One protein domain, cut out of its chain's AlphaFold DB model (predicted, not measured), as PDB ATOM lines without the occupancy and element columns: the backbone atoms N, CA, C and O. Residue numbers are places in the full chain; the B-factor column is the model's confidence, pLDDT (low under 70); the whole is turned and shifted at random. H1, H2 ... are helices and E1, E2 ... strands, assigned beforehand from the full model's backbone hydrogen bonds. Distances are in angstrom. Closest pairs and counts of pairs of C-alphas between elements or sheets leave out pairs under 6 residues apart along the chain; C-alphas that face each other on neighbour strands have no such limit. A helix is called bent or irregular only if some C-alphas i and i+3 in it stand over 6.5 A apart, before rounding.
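This is residues 102 to 189 of the 234 residues of an uncharacterized protein of Chloroflexi bacterium (UniProt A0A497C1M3). A small, bent three-stranded sheet has one face covered by the later part of a long helix, H1, and by the short helix H3, while H2 and H4 lie side by side beyond them, away from the sheet. The first half of H1, residues 102 to 113, sticks out from this body as a free arm and makes the longest axis; H5 ends the printed part. The printed part has 88 residues, with five named helices and three named strands in the order H1 H2 E1 E2 E3 H3 H4 H5; the sheet's order is E1 - E2 - E3, antiparallel throughout, and the class is mixed, helices and strands. The whole is compact by its radius of gyration of the C-alphas, 13.8 A, yet elongated, spanning 49 by 29 by 19 A.

Find C-alpha 102 at (-30.458, -31.082, -33.018); from there H1 runs 34.4 A to residue 125. H2 follows at residues 129 to 135. At C-alpha 141, (-30.936, -8.542, -42.255), E1 begins; it runs 20.2 A to residue 148 and bends by 60 degrees at 144. E2, residues 154 to 162, covers 22.1 A and bends by 59 degrees at 157. Next come E3, residues 165 to 168, H3, 169 to 176, and H4, 178 to 184, which is irregular, with C-alphas 179 and 182 7.3 A apart. H5, 186 to 189, ends at (-7.855, 1.878, -34.014).

E1, E2 and E3 form a meander, each strand the antiparallel neighbour of the one before. In the hairpin E1 and E2, look at N 145 and O 157, 3.0 A; in the hairpin E2 and E3, at N 160 and O 167, 2.8 A. H1 and H3 are on the same face of the sheet, two layers. H1, at a height of 7.9 A, runs along the strands, at 14 degrees to E1 on the local plane; its closest C-alphas to E2 are Ala 121 and Val 158, 6.0 A. H3, at a height of 8.5 A, lies only just over E3, with 3 of its C-alphas falling there. H1 touches H2 with residues 115 to 123 alone, about perpendicular at 73 degrees, the closest C-alphas being Ala 122 and Pro 129, 5.0 A. H2 touches H4 at a shallow tilt of 23 degrees, opposite ways; Val 131 and Leu 184 have the closest C-alphas, 5.7 A. H4 and H5 are close but not clearly touching, at 7.0 A between the C-alphas of Pro 182 and Gln 188. Every O i to N i+4 pair is within hydrogen-bond range in H1 and H3, against 2 of 3 in H2 and 1 of 3 in H4, where 3 of 4 O i to N i+3 pairs are; H5 is too short for an i+4 pair.

The C-alphas of Ile 102 and Asn 151 are the two farthest apart, 49.3 A. The printed part has no cut, and its links are tight. Look for pLDDT under 70 at residues 147, 149 to 153 and 187 to 189.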
ATOM      1  N   ILE A 102     -30.120 -31.585 -31.679       80.88
ATOM      2  CA  ILE A 102     -30.458 -31.082 -33.018       80.88
ATOM      3  C   ILE A 102     -30.790 -29.582 -32.948       80.88
ATOM      4  O   ILE A 102     -30.282 -28.805 -33.759       80.88
ATOM      5  N   THR A 103     -31.566 -29.144 -31.948       78.88
ATOM      6  CA  THR A 103     -31.851 -27.713 -31.730       78.88
ATOM      7  C   THR A 103     -30.621 -26.905 -31.301       78.88
ATOM      8  O   THR A 103     -30.444 -25.768 -31.741       78.88
ATOM      9  N   GLU A 104     -29.720 -27.482 -30.506       80.94
ATOM     10  CA  GLU A 104     -28.461 -26.847 -30.099       80.94
ATOM     11  C   GLU A 104     -27.506 -26.678 -31.287       80.94
ATOM     12  O   GLU A 104     -26.950 -25.596 -31.490       80.94
ATOM     13  N   LYS A 105     -27.374 -27.703 -32.139       81.44
ATOM     14  CA  LYS A 105     -26.625 -27.619 -33.403       81.44
ATOM     15  C   LYS A 105     -27.232 -26.566 -34.333       81.44
ATOM     16  O   LYS A 105     -26.491 -25.743 -34.865       81.44
ATOM     17  N   GLY A 106     -28.560 -26.538 -34.473       80.62
ATOM     18  CA  GLY A 106     -29.275 -25.540 -35.276       80.62
ATOM     19  C   GLY A 106     -29.026 -24.107 -34.797       80.62
ATOM     20  O   GLY A 106     -28.551 -23.273 -35.564       80.62
ATOM     21  N   THR A 107     -29.252 -23.827 -33.511       82.19
ATOM     22  CA  THR A 107     -29.018 -22.489 -32.931       82.19
ATOM     23  C   THR A 107     -27.547 -22.070 -32.971       82.19
ATOM     24  O   THR A 107     -27.255 -20.891 -33.179       82.19
ATOM     25  N   THR A 108     -26.607 -23.008 -32.824       82.69
ATOM     26  CA  THR A 108     -25.164 -22.747 -32.972       82.69
ATOM     27  C   THR A 108     -24.808 -22.387 -34.414       82.69
ATOM     28  O   THR A 108     -24.089 -21.415 -34.644       82.69
ATOM     29  N   LEU A 109     -25.357 -23.114 -35.391       84.94
ATOM     30  CA  LEU A 109     -25.160 -22.852 -36.816       84.94
ATOM     31  C   LEU A 109     -25.738 -21.487 -37.219       84.94
ATOM     32  O   LEU A 109     -25.033 -20.706 -37.854       84.94
ATOM     33  N   SER A 110     -26.955 -21.144 -36.783       83.81
ATOM     34  CA  SER A 110     -27.553 -19.825 -37.051       83.81
ATOM     35  C   SER A 110     -26.743 -18.677 -36.434       83.81
ATOM     36  O   SER A 110     -26.552 -17.645 -37.077       83.81
ATOM     37  N   LYS A 111     -26.203 -18.854 -35.217       85.69
ATOM     38  CA  LYS A 111     -25.293 -17.875 -34.591       85.69
ATOM     39  C   LYS A 111     -24.003 -17.702 -35.395       85.69
ATOM     40  O   LYS A 111     -23.565 -16.570 -35.587       85.69
ATOM     41  N   LEU A 112     -23.413 -18.796 -35.883       86.75
ATOM     42  CA  LEU A 112     -22.189 -18.755 -36.686       86.75
ATOM     43  C   LEU A 112     -22.418 -18.074 -38.043       86.75
ATOM     44  O   LEU A 112     -21.625 -17.219 -38.428       86.75
ATOM     45  N   GLN A 113     -23.522 -18.391 -38.727       86.81
ATOM     46  CA  GLN A 113     -23.916 -17.733 -39.978       86.81
ATOM     47  C   GLN A 113     -24.143 -16.231 -39.778       86.81
ATOM     48  O   GLN A 113     -23.579 -15.429 -40.519       86.81
ATOM     49  N   LYS A 114     -24.891 -15.831 -38.734       85.12
ATOM     50  CA  LYS A 114     -25.091 -14.410 -38.407       85.12
ATOM     51  C   LYS A 114     -23.760 -13.710 -38.108       85.12
ATOM     52  O   LYS A 114     -23.541 -12.602 -38.584       85.12
ATOM     53  N   TYR A 115     -22.846 -14.355 -37.380       87.38
ATOM     54  CA  TYR A 115     -21.515 -13.801 -37.118       87.38
ATOM     55  C   TYR A 115     -20.686 -13.613 -38.401       87.38
ATOM     56  O   TYR A 115     -20.105 -12.547 -38.595       87.38
ATOM     57  N   GLN A 116     -20.663 -14.605 -39.298       88.25
ATOM     58  CA  GLN A 116     -19.967 -14.515 -40.590       88.25
ATOM     59  C   GLN A 116     -20.525 -13.379 -41.457       88.25
ATOM     60  O   GLN A 116     -19.765 -12.539 -41.931       88.25
ATOM     61  N   MET A 117     -21.850 -13.311 -41.584       88.44
ATOM     62  CA  MET A 117     -22.582 -12.284 -42.328       88.44
ATOM     63  C   MET A 117     -22.297 -10.868 -41.803       88.44
ATOM     64  O   MET A 117     -21.996  -9.966 -42.582       88.44
ATOM     65  N   VAL A 118     -22.320 -10.674 -40.479       89.56
ATOM     66  CA  VAL A 118     -21.971  -9.388 -39.852       89.56
ATOM     67  C   VAL A 118     -20.486  -9.061 -40.024       89.56
ATOM     68  O   VAL A 118     -20.148  -7.897 -40.212       89.56
ATOM     69  N   SER A 119     -19.598 -10.059 -40.006       88.75
ATOM     70  CA  SER A 119     -18.165  -9.851 -40.238       88.75
ATOM     71  C   SER A 119     -17.855  -9.431 -41.677       88.75
ATOM     72  O   SER A 119     -17.044  -8.528 -41.870       88.75
ATOM     73  N   GLU A 120     -18.487 -10.049 -42.681       88.25
ATOM     74  CA  GLU A 120     -18.305  -9.667 -44.088       88.25
ATOM     75  C   GLU A 120     -18.894  -8.276 -44.356       88.25
ATOM     76  O   GLU A 120     -18.234  -7.425 -44.951       88.25
ATOM     77  N   ALA A 121     -20.095  -8.001 -43.837       87.44
ATOM     78  CA  ALA A 121     -20.710  -6.683 -43.918       87.44
ATOM     79  C   ALA A 121     -19.836  -5.592 -43.270       87.44
ATOM     80  O   ALA A 121     -19.558  -4.569 -43.890       87.44
ATOM     81  N   ALA A 122     -19.341  -5.826 -42.052       86.88
ATOM     82  CA  ALA A 122     -18.442  -4.900 -41.370       86.88
ATOM     83  C   ALA A 122     -17.167  -4.631 -42.185       86.88
ATOM     84  O   ALA A 122     -16.760  -3.481 -42.317       86.88
ATOM     85  N   GLN A 123     -16.577  -5.667 -42.790       87.00
ATOM     86  CA  GLN A 123     -15.400  -5.525 -43.647       87.00
ATOM     87  C   GLN A 123     -15.684  -4.681 -44.901       87.00
ATOM     88  O   GLN A 123     -14.860  -3.843 -45.259       87.00
ATOM     89  N   VAL A 124     -16.838  -4.869 -45.550       86.06
ATOM     90  CA  VAL A 124     -17.251  -4.079 -46.726       86.06
ATOM     91  C   VAL A 124     -17.530  -2.616 -46.356       86.06
ATOM     92  O   VAL A 124     -17.138  -1.723 -47.100       86.06
ATOM     93  N   ALA A 125     -18.147  -2.361 -45.199       84.75
ATOM     94  CA  ALA A 125     -18.450  -1.012 -44.709       84.75
ATOM     95  C   ALA A 125     -17.275  -0.317 -43.978       84.75
ATOM     96  O   ALA A 125     -17.411   0.816 -43.528       84.75
ATOM     97  N   GLY A 126     -16.125  -0.981 -43.797       85.19
ATOM     98  CA  GLY A 126     -15.004  -0.451 -42.999       85.19
ATOM     99  C   GLY A 126     -15.291  -0.326 -41.491       85.19
ATOM    100  O   GLY A 126     -14.574   0.375 -40.767       85.19
ATOM    101  N   MET A 127     -16.333  -1.002 -41.005       89.25
ATOM    102  CA  MET A 127     -16.826  -0.927 -39.631       89.25
ATOM    103  C   MET A 127     -16.249  -2.027 -38.729       89.25
ATOM    104  O   MET A 127     -15.775  -3.067 -39.181       89.25
ATOM    105  N   ASN A 128     -16.299  -1.814 -37.413       89.38
ATOM    106  CA  ASN A 128     -15.849  -2.768 -36.411       89.38
ATOM    107  C   ASN A 128     -16.924  -3.861 -36.219       89.38
ATOM    108  O   ASN A 128     -18.009  -3.561 -35.703       89.38
ATOM    109  N   PRO A 129     -16.652  -5.136 -36.568       88.69
ATOM    110  CA  PRO A 129     -17.663  -6.197 -36.559       88.69
ATOM    111  C   PRO A 129     -18.231  -6.474 -35.165       88.69
ATOM    112  O   PRO A 129     -19.401  -6.829 -35.030       88.69
ATOM    113  N   LYS A 130     -17.433  -6.277 -34.109       88.12
ATOM    114  CA  LYS A 130     -17.858  -6.520 -32.727       88.12
ATOM    115  C   LYS A 130     -18.851  -5.461 -32.255       88.12
ATOM    116  O   LYS A 130     -19.826  -5.803 -31.588       88.12
ATOM    117  N   VAL A 131     -18.634  -4.198 -32.623       89.25
ATOM    118  CA  VAL A 131     -19.557  -3.098 -32.307       89.25
ATOM    119  C   VAL A 131     -20.817  -3.218 -33.159       89.25
ATOM    120  O   VAL A 131     -21.916  -3.224 -32.604       89.25
ATOM    121  N   LEU A 132     -20.673  -3.462 -34.467       89.06
ATOM    122  CA  LEU A 132     -21.798  -3.690 -35.376       89.06
ATOM    123  C   LEU A 132     -22.701  -4.844 -34.896       89.06
ATOM    124  O   LEU A 132     -23.910  -4.666 -34.776       89.06
ATOM    125  N   SER A 133     -22.127  -5.988 -34.499       88.31
ATOM    126  CA  SER A 133     -22.892  -7.141 -33.984       88.31
ATOM    127  C   SER A 133     -23.724  -6.859 -32.728       88.31
ATOM    128  O   SER A 133     -24.657  -7.606 -32.441       88.31
ATOM    129  N   ARG A 134     -23.385  -5.804 -31.974       88.31
ATOM    130  CA  ARG A 134     -24.074  -5.401 -30.742       88.31
ATOM    131  C   ARG A 134     -25.152  -4.341 -30.987       88.31
ATOM    132  O   ARG A 134     -26.070  -4.235 -30.181       88.31
ATOM    133  N   LEU A 135     -25.018  -3.554 -32.054       87.88
ATOM    134  CA  LEU A 135     -25.960  -2.495 -32.426       87.88
ATOM    135  C   LEU A 135     -27.084  -2.995 -33.343       87.88
ATOM    136  O   LEU A 135     -28.175  -2.430 -33.335       87.88
ATOM    137  N   LEU A 136     -26.835  -4.059 -34.111       86.88
ATOM    138  CA  LEU A 136     -27.838  -4.684 -34.971       86.88
ATOM    139  C   LEU A 136     -28.995  -5.295 -34.158       86.88
ATOM    140  O   LEU A 136     -28.744  -6.142 -33.294       86.88
ATOM    141  N   PRO A 137     -30.259  -4.969 -34.489       84.31
ATOM    142  CA  PRO A 137     -31.424  -5.689 -33.983       84.31
ATOM    143  C   PRO A 137     -31.347  -7.207 -34.220       84.31
ATOM    144  O   PRO A 137     -30.694  -7.698 -35.148       84.31
ATOM    145  N   GLU A 138     -32.048  -7.991 -33.399       78.56
ATOM    146  CA  GLU A 138     -31.987  -9.454 -33.510       78.56
ATOM    147  C   GLU A 138     -32.539  -9.961 -34.855       78.56
ATOM    148  O   GLU A 138     -31.926 -10.835 -35.470       78.56
ATOM    149  N   ALA A 139     -33.604  -9.328 -35.354       77.19
ATOM    150  CA  ALA A 139     -34.234  -9.605 -36.646       77.19
ATOM    151  C   ALA A 139     -33.608  -8.857 -37.847       77.19
ATOM    152  O   ALA A 139     -34.134  -8.951 -38.952       77.19
ATOM    153  N   ALA A 140     -32.516  -8.106 -37.655       79.75
ATOM    154  CA  ALA A 140     -31.893  -7.343 -38.735       79.75
ATOM    155  C   ALA A 140     -31.279  -8.248 -39.813       79.75
ATOM    156  O   ALA A 140     -30.531  -9.181 -39.502       79.75
ATOM    157  N   VAL A 141     -31.534  -7.906 -41.077       83.88
ATOM    158  CA  VAL A 141     -30.936  -8.542 -42.255       83.88
ATOM    159  C   VAL A 141     -29.996  -7.541 -42.929       83.88
ATOM    160  O   VAL A 141     -30.338  -6.374 -43.116       83.88
ATOM    161  N   LEU A 142     -28.794  -8.000 -43.274       86.69
ATOM    162  CA  LEU A 142     -27.786  -7.237 -44.008       86.69
ATOM    163  C   LEU A 142     -27.571  -7.861 -45.384       86.69
ATOM    164  O   LEU A 142     -27.142  -9.008 -45.484       86.69
ATOM    165  N   GLU A 143     -27.818  -7.109 -46.445       86.44
ATOM    166  CA  GLU A 143     -27.497  -7.542 -47.802       86.44
ATOM    167  C   GLU A 143     -26.250  -6.814 -48.297       86.44
ATOM    168  O   GLU A 143     -26.135  -5.598 -48.163       86.44
ATOM    169  N   ILE A 144     -25.310  -7.544 -48.895       85.44
ATOM    170  CA  ILE A 144     -24.167  -6.933 -49.573       85.44
ATOM    171  C   ILE A 144     -24.551  -6.778 -51.042       85.44
ATOM    172  O   ILE A 144     -24.577  -7.760 -51.783       85.44
ATOM    173  N   GLY A 145     -24.879  -5.551 -51.438       81.81
ATOM    174  CA  GLY A 145     -25.321  -5.210 -52.787       81.81
ATOM    175  C   GLY A 145     -24.381  -4.230 -53.478       81.81
ATOM    176  O   GLY A 145     -23.290  -3.925 -52.991       81.81
ATOM    177  N   GLU A 146     -24.833  -3.711 -54.613       77.38
ATOM    178  CA  GLU A 146     -24.220  -2.564 -55.277       77.38
ATOM    179  C   GLU A 146     -25.088  -1.331 -55.021       77.38
ATOM    180  O   GLU A 146     -26.293  -1.347 -55.273       77.38
ATOM    181  N   ALA A 147     -24.476  -0.266 -54.509       69.25
ATOM    182  CA  ALA A 147     -25.096   1.047 -54.407       69.25
ATOM    183  C   ALA A 147     -24.202   2.073 -55.103       69.25
ATOM    184  O   ALA A 147     -22.974   1.995 -55.038       69.25
ATOM    185  N   ASN A 148     -24.815   3.040 -55.781       71.31
ATOM    186  CA  ASN A 148     -24.072   4.151 -56.361       71.31
ATOM    187  C   ASN A 148     -23.618   5.088 -55.239       71.31
ATOM    188  O   ASN A 148     -24.427   5.466 -54.390       71.31
ATOM    189  N   ASP A 149     -22.342   5.469 -55.243       64.62
ATOM    190  CA  ASP A 149     -21.847   6.515 -54.353       64.62
ATOM    191  C   ASP A 149     -22.317   7.914 -54.796       64.62
ATOM    192  O   ASP A 149     -22.993   8.079 -55.815       64.62
ATOM    193  N   GLU A 150     -21.933   8.945 -54.043       62.03
ATOM    194  CA  GLU A 150     -22.294  10.344 -54.327       62.03
ATOM    195  C   GLU A 150     -21.760  10.857 -55.688       62.03
ATOM    196  O   GLU A 150     -22.199  11.902 -56.164       62.03
ATOM    197  N   ASN A 151     -20.873  10.103 -56.354       65.88
ATOM    198  CA  ASN A 151     -20.333  10.378 -57.690       65.88
ATOM    199  C   ASN A 151     -20.987   9.518 -58.793       65.88
ATOM    200  O   ASN A 151     -20.553   9.561 -59.945       65.88
ATOM    201  N   GLY A 152     -22.006   8.717 -58.462       65.12
ATOM    202  CA  GLY A 152     -22.700   7.839 -59.406       65.12
ATOM    203  C   GLY A 152     -21.954   6.545 -59.748       65.12
ATOM    204  O   GLY A 152     -22.334   5.872 -60.704       65.12
ATOM    205  N   VAL A 153     -20.904   6.183 -59.000       69.25
ATOM    206  CA  VAL A 153     -20.135   4.952 -59.236       69.25
ATOM    207  C   VAL A 153     -20.686   3.826 -58.368       69.25
ATOM    208  O   VAL A 153     -20.699   3.943 -57.142       69.25
ATOM    209  N   ALA A 154     -21.092   2.719 -58.992       70.12
ATOM    210  CA  ALA A 154     -21.503   1.509 -58.284       70.12
ATOM    211  C   ALA A 154     -20.345   0.965 -57.429       70.12
ATOM    212  O   ALA A 154     -19.281   0.608 -57.942       70.12
ATOM    213  N   LYS A 155     -20.552   0.906 -56.113       76.62
ATOM    214  CA  LYS A 155     -19.638   0.304 -55.139       76.62
ATOM    215  C   LYS A 155     -20.357  -0.807 -54.385       76.62
ATOM    216  O   LYS A 155     -21.567  -0.758 -54.173       76.62
ATOM    217  N   ARG A 156     -19.588  -1.818 -53.970       78.12
ATOM    218  CA  ARG A 156     -20.075  -2.881 -53.089       78.12
ATOM    219  C   ARG A 156     -20.376  -2.252 -51.726       78.12
ATOM    220  O   ARG A 156     -19.454  -1.814 -51.045       78.12
ATOM    221  N   THR A 157     -21.650  -2.188 -51.363       83.75
ATOM    222  CA  THR A 157     -22.157  -1.460 -50.193       83.75
ATOM    223  C   THR A 157     -23.087  -2.368 -49.402       83.75
ATOM    224  O   THR A 157     -23.819  -3.182 -49.971       83.75
ATOM    225  N   VAL A 158     -23.069  -2.241 -48.077       85.75
ATOM    226  CA  VAL A 158     -24.000  -2.978 -47.220       85.75
ATOM    227  C   VAL A 158     -25.324  -2.230 -47.131       85.75
ATOM    228  O   VAL A 158     -25.359  -1.038 -46.836       85.75
ATOM    229  N   LEU A 159     -26.415  -2.952 -47.345       86.06
ATOM    230  CA  LEU A 159     -27.782  -2.499 -47.158       86.06
ATOM    231  C   LEU A 159     -28.332  -3.113 -45.868       86.06
ATOM    232  O   LEU A 159     -28.350  -4.333 -45.707       86.06
ATOM    233  N   PHE A 160     -28.795  -2.264 -44.959       86.50
ATOM    234  CA  PHE A 160     -29.642  -2.655 -43.842       86.50
ATOM    235  C   PHE A 160     -31.076  -2.822 -44.352       86.50
ATOM    236  O   PHE A 160     -31.634  -1.899 -44.951       86.50
ATOM    237  N   VAL A 161     -31.647  -4.009 -44.147       84.88
ATOM    238  CA  VAL A 161     -32.997  -4.359 -44.595       84.88
ATOM    239  C   VAL A 161     -33.929  -4.430 -43.390       84.88
ATOM    240  O   VAL A 161     -33.777  -5.291 -42.520       84.88
ATOM    241  N   GLU A 162     -34.909  -3.529 -43.361       80.12
ATOM    242  CA  GLU A 162     -35.954  -3.457 -42.339       80.12
ATOM    243  C   GLU A 162     -37.322  -3.557 -43.025       80.12
ATOM    244  O   GLU A 162     -37.802  -2.619 -43.671       80.12
ATOM    245  N   GLY A 163     -37.920  -4.751 -42.952       78.56
ATOM    246  CA  GLY A 163     -39.104  -5.098 -43.738       78.56
ATOM    247  C   GLY A 163     -38.817  -5.034 -45.241       78.56
ATOM    248  O   GLY A 163     -37.952  -5.745 -45.746       78.56
ATOM    249  N   GLU A 164     -39.543  -4.169 -45.951       75.62
ATOM    250  CA  GLU A 164     -39.350  -3.914 -47.388       75.62
ATOM    251  C   GLU A 164     -38.335  -2.791 -47.672       75.62
ATOM    252  O   GLU A 164     -37.934  -2.588 -48.820       75.62
ATOM    253  N   THR A 165     -37.902  -2.046 -46.649       80.81
ATOM    254  CA  THR A 165     -36.993  -0.906 -46.829       80.81
ATOM    255  C   THR A 165     -35.534  -1.358 -46.850       80.81
ATOM    256  O   THR A 165     -35.096  -2.117 -45.987       80.81
ATOM    257  N   LYS A 166     -34.766  -0.878 -47.838       84.62
ATOM    258  CA  LYS A 166     -33.320  -1.109 -47.957       84.62
ATOM    259  C   LYS A 166     -32.588   0.222 -47.825       84.62
ATOM    260  O   LYS A 166     -32.683   1.064 -48.714       84.62
ATOM    261  N   THR A 167     -31.862   0.405 -46.727       84.62
ATOM    262  CA  THR A 167     -31.114   1.638 -46.430       84.62
ATOM    263  C   THR A 167     -29.615   1.335 -46.421       84.62
ATOM    264  O   THR A 167     -29.223   0.354 -45.793       84.62
ATOM    265  N   PRO A 168     -28.742   2.137 -47.064       86.69
ATOM    266  CA  PRO A 168     -27.295   1.979 -46.923       86.69
ATOM    267  C   PRO A 168     -26.877   2.008 -45.449       86.69
ATOM    268  O   PRO A 168     -27.300   2.897 -44.704       86.69
ATOM    269  N   LEU A 169     -26.059   1.041 -45.026       86.81
ATOM    270  CA  LEU A 169     -25.701   0.841 -43.620       86.81
ATOM    271  C   LEU A 169     -25.069   2.097 -43.004       86.81
ATOM    272  O   LEU A 169     -25.368   2.419 -41.859       86.81
ATOM    273  N   ASP A 170     -24.278   2.840 -43.778       85.06
ATOM    274  CA  ASP A 170     -23.641   4.087 -43.346       85.06
ATOM    275  C   ASP A 170     -24.681   5.158 -42.982       85.06
ATOM    276  O   ASP A 170     -24.625   5.749 -41.905       85.06
ATOM    277  N   LYS A 171     -25.704   5.344 -43.830       86.44
ATOM    278  CA  LYS A 171     -26.803   6.294 -43.583       86.44
ATOM    279  C   LYS A 171     -27.682   5.861 -42.408       86.44
ATOM    280  O   LYS A 171     -28.136   6.709 -41.642       86.44
ATOM    281  N   TYR A 172     -27.886   4.556 -42.226       86.56
ATOM    282  CA  TYR A 172     -28.577   4.036 -41.043       86.56
ATOM    283  C   TYR A 172     -27.750   4.245 -39.764       86.56
ATOM    284  O   TYR A 172     -28.296   4.656 -38.744       86.56
ATOM    285  N   ALA A 173     -26.433   4.031 -39.810       87.81
ATOM    286  CA  ALA A 173     -25.537   4.248 -38.676       87.81
ATOM    287  C   ALA A 173     -25.441   5.734 -38.282       87.81
ATOM    288  O   ALA A 173     -25.478   6.050 -37.092       87.81
ATOM    289  N   GLU A 174     -25.390   6.649 -39.258       87.56
ATOM    290  CA  GLU A 174     -25.445   8.104 -39.040       87.56
ATOM    291  C   GLU A 174     -26.734   8.547 -38.326       87.56
ATOM    292  O   GLU A 174     -26.683   9.416 -37.451       87.56
ATOM    293  N   ALA A 175     -27.879   7.950 -38.679       88.25
ATOM    294  CA  ALA A 175     -29.184   8.287 -38.110       88.25
ATOM    295  C   ALA A 175     -29.445   7.622 -36.745       88.25
ATOM    296  O   ALA A 175     -29.887   8.285 -35.809       88.25
ATOM    297  N   SER A 176     -29.165   6.321 -36.630       86.31
ATOM    298  CA  SER A 176     -29.582   5.477 -35.501       86.31
ATOM    299  C   SER A 176     -28.489   5.259 -34.453       86.31
ATOM    300  O   SER A 176     -28.799   5.002 -33.291       86.31
ATOM    301  N   TRP A 177     -27.210   5.337 -34.836       89.88
ATOM    302  CA  TRP A 177     -26.068   4.935 -33.998       89.88
ATOM    303  C   TRP A 177     -24.989   6.021 -33.878       89.88
ATOM    304  O   TRP A 177     -23.824   5.713 -33.620       89.88
ATOM    305  N   LYS A 178     -25.370   7.295 -34.033       89.38
ATOM    306  CA  LYS A 178     -24.462   8.453 -34.066       89.38
ATOM    307  C   LYS A 178     -23.418   8.473 -32.938       89.38
ATOM    308  O   LYS A 178     -22.238   8.693 -33.204       89.38
ATOM    309  N   ASP A 179     -23.834   8.185 -31.707       89.56
ATOM    310  CA  ASP A 179     -22.956   8.184 -30.524       89.56
ATOM    311  C   ASP A 179     -21.937   7.030 -30.522       89.56
ATOM    312  O   ASP A 179     -20.919   7.086 -29.830       89.56
ATOM    313  N   PHE A 180     -22.180   5.985 -31.319       87.44
ATOM    314  CA  PHE A 180     -21.312   4.815 -31.451       87.44
ATOM    315  C   PHE A 180     -20.387   4.875 -32.672       87.44
ATOM    316  O   PHE A 180     -19.475   4.052 -32.752       87.44
ATOM    317  N   LEU A 181     -20.546   5.847 -33.583       86.31
ATOM    318  CA  LEU A 181     -19.679   6.013 -34.762       86.31
ATOM    319  C   LEU A 181     -18.165   6.004 -34.442       86.31
ATOM    320  O   LEU A 181     -17.434   5.344 -35.182       86.31
ATOM    321  N   PRO A 182     -17.667   6.617 -33.341       87.19
ATOM    322  CA  PRO A 182     -16.243   6.562 -32.989       87.19
ATOM    323  C   PRO A 182     -15.715   5.151 -32.688       87.19
ATOM    324  O   PRO A 182     -14.543   4.869 -32.909       87.19
ATOM    325  N   ALA A 183     -16.575   4.263 -32.177       86.06
ATOM    326  CA  ALA A 183     -16.244   2.862 -31.900       86.06
ATOM    327  C   ALA A 183     -16.599   1.931 -33.073       86.06
ATOM    328  O   ALA A 183     -16.068   0.826 -33.182       86.06
ATOM    329  N   LEU A 184     -17.520   2.360 -33.939       85.62
ATOM    330  CA  LEU A 184     -17.940   1.631 -35.127       85.62
ATOM    331  C   LEU A 184     -16.936   1.799 -36.275       85.62
ATOM    332  O   LEU A 184     -16.743   0.853 -37.026       85.62
ATOM    333  N   ASN A 185     -16.258   2.941 -36.399       84.38
ATOM    334  CA  ASN A 185     -15.277   3.182 -37.458       84.38
ATOM    335  C   ASN A 185     -13.893   2.617 -37.103       84.38
ATOM    336  O   ASN A 185     -13.216   3.111 -36.202       84.38
ATOM    337  N   THR A 186     -13.410   1.644 -37.885       70.81
ATOM    338  CA  THR A 186     -12.084   1.014 -37.669       70.81
ATOM    339  C   THR A 186     -10.900   1.969 -37.855       70.81
ATOM    340  O   THR A 186      -9.797   1.686 -37.392       70.81
ATOM    341  N   ALA A 187     -11.118   3.133 -38.474       60.38
ATOM    342  CA  ALA A 187     -10.093   4.151 -38.685       60.38
ATOM    343  C   ALA A 187      -9.458   4.676 -37.378       60.38
ATOM    344  O   ALA A 187      -8.275   5.028 -37.384       60.38
ATOM    345  N   GLN A 188     -10.194   4.700 -36.256       52.88
ATOM    346  CA  GLN A 188      -9.654   5.177 -34.972       52.88
ATOM    347  C   GLN A 188      -8.685   4.193 -34.294       52.88
ATOM    348  O   GLN A 188      -7.788   4.642 -33.583       52.88
ATOM    349  N   ASP A 189      -8.772   2.888 -34.575       49.25
ATOM    350  CA  ASP A 189      -7.855   1.878 -34.014       49.25
ATOM    351  C   ASP A 189      -6.438   1.935 -34.634       49.25
ATOM    352  O   ASP A 189      -5.518   1.257 -34.173       49.25
TER     353      ASP A 189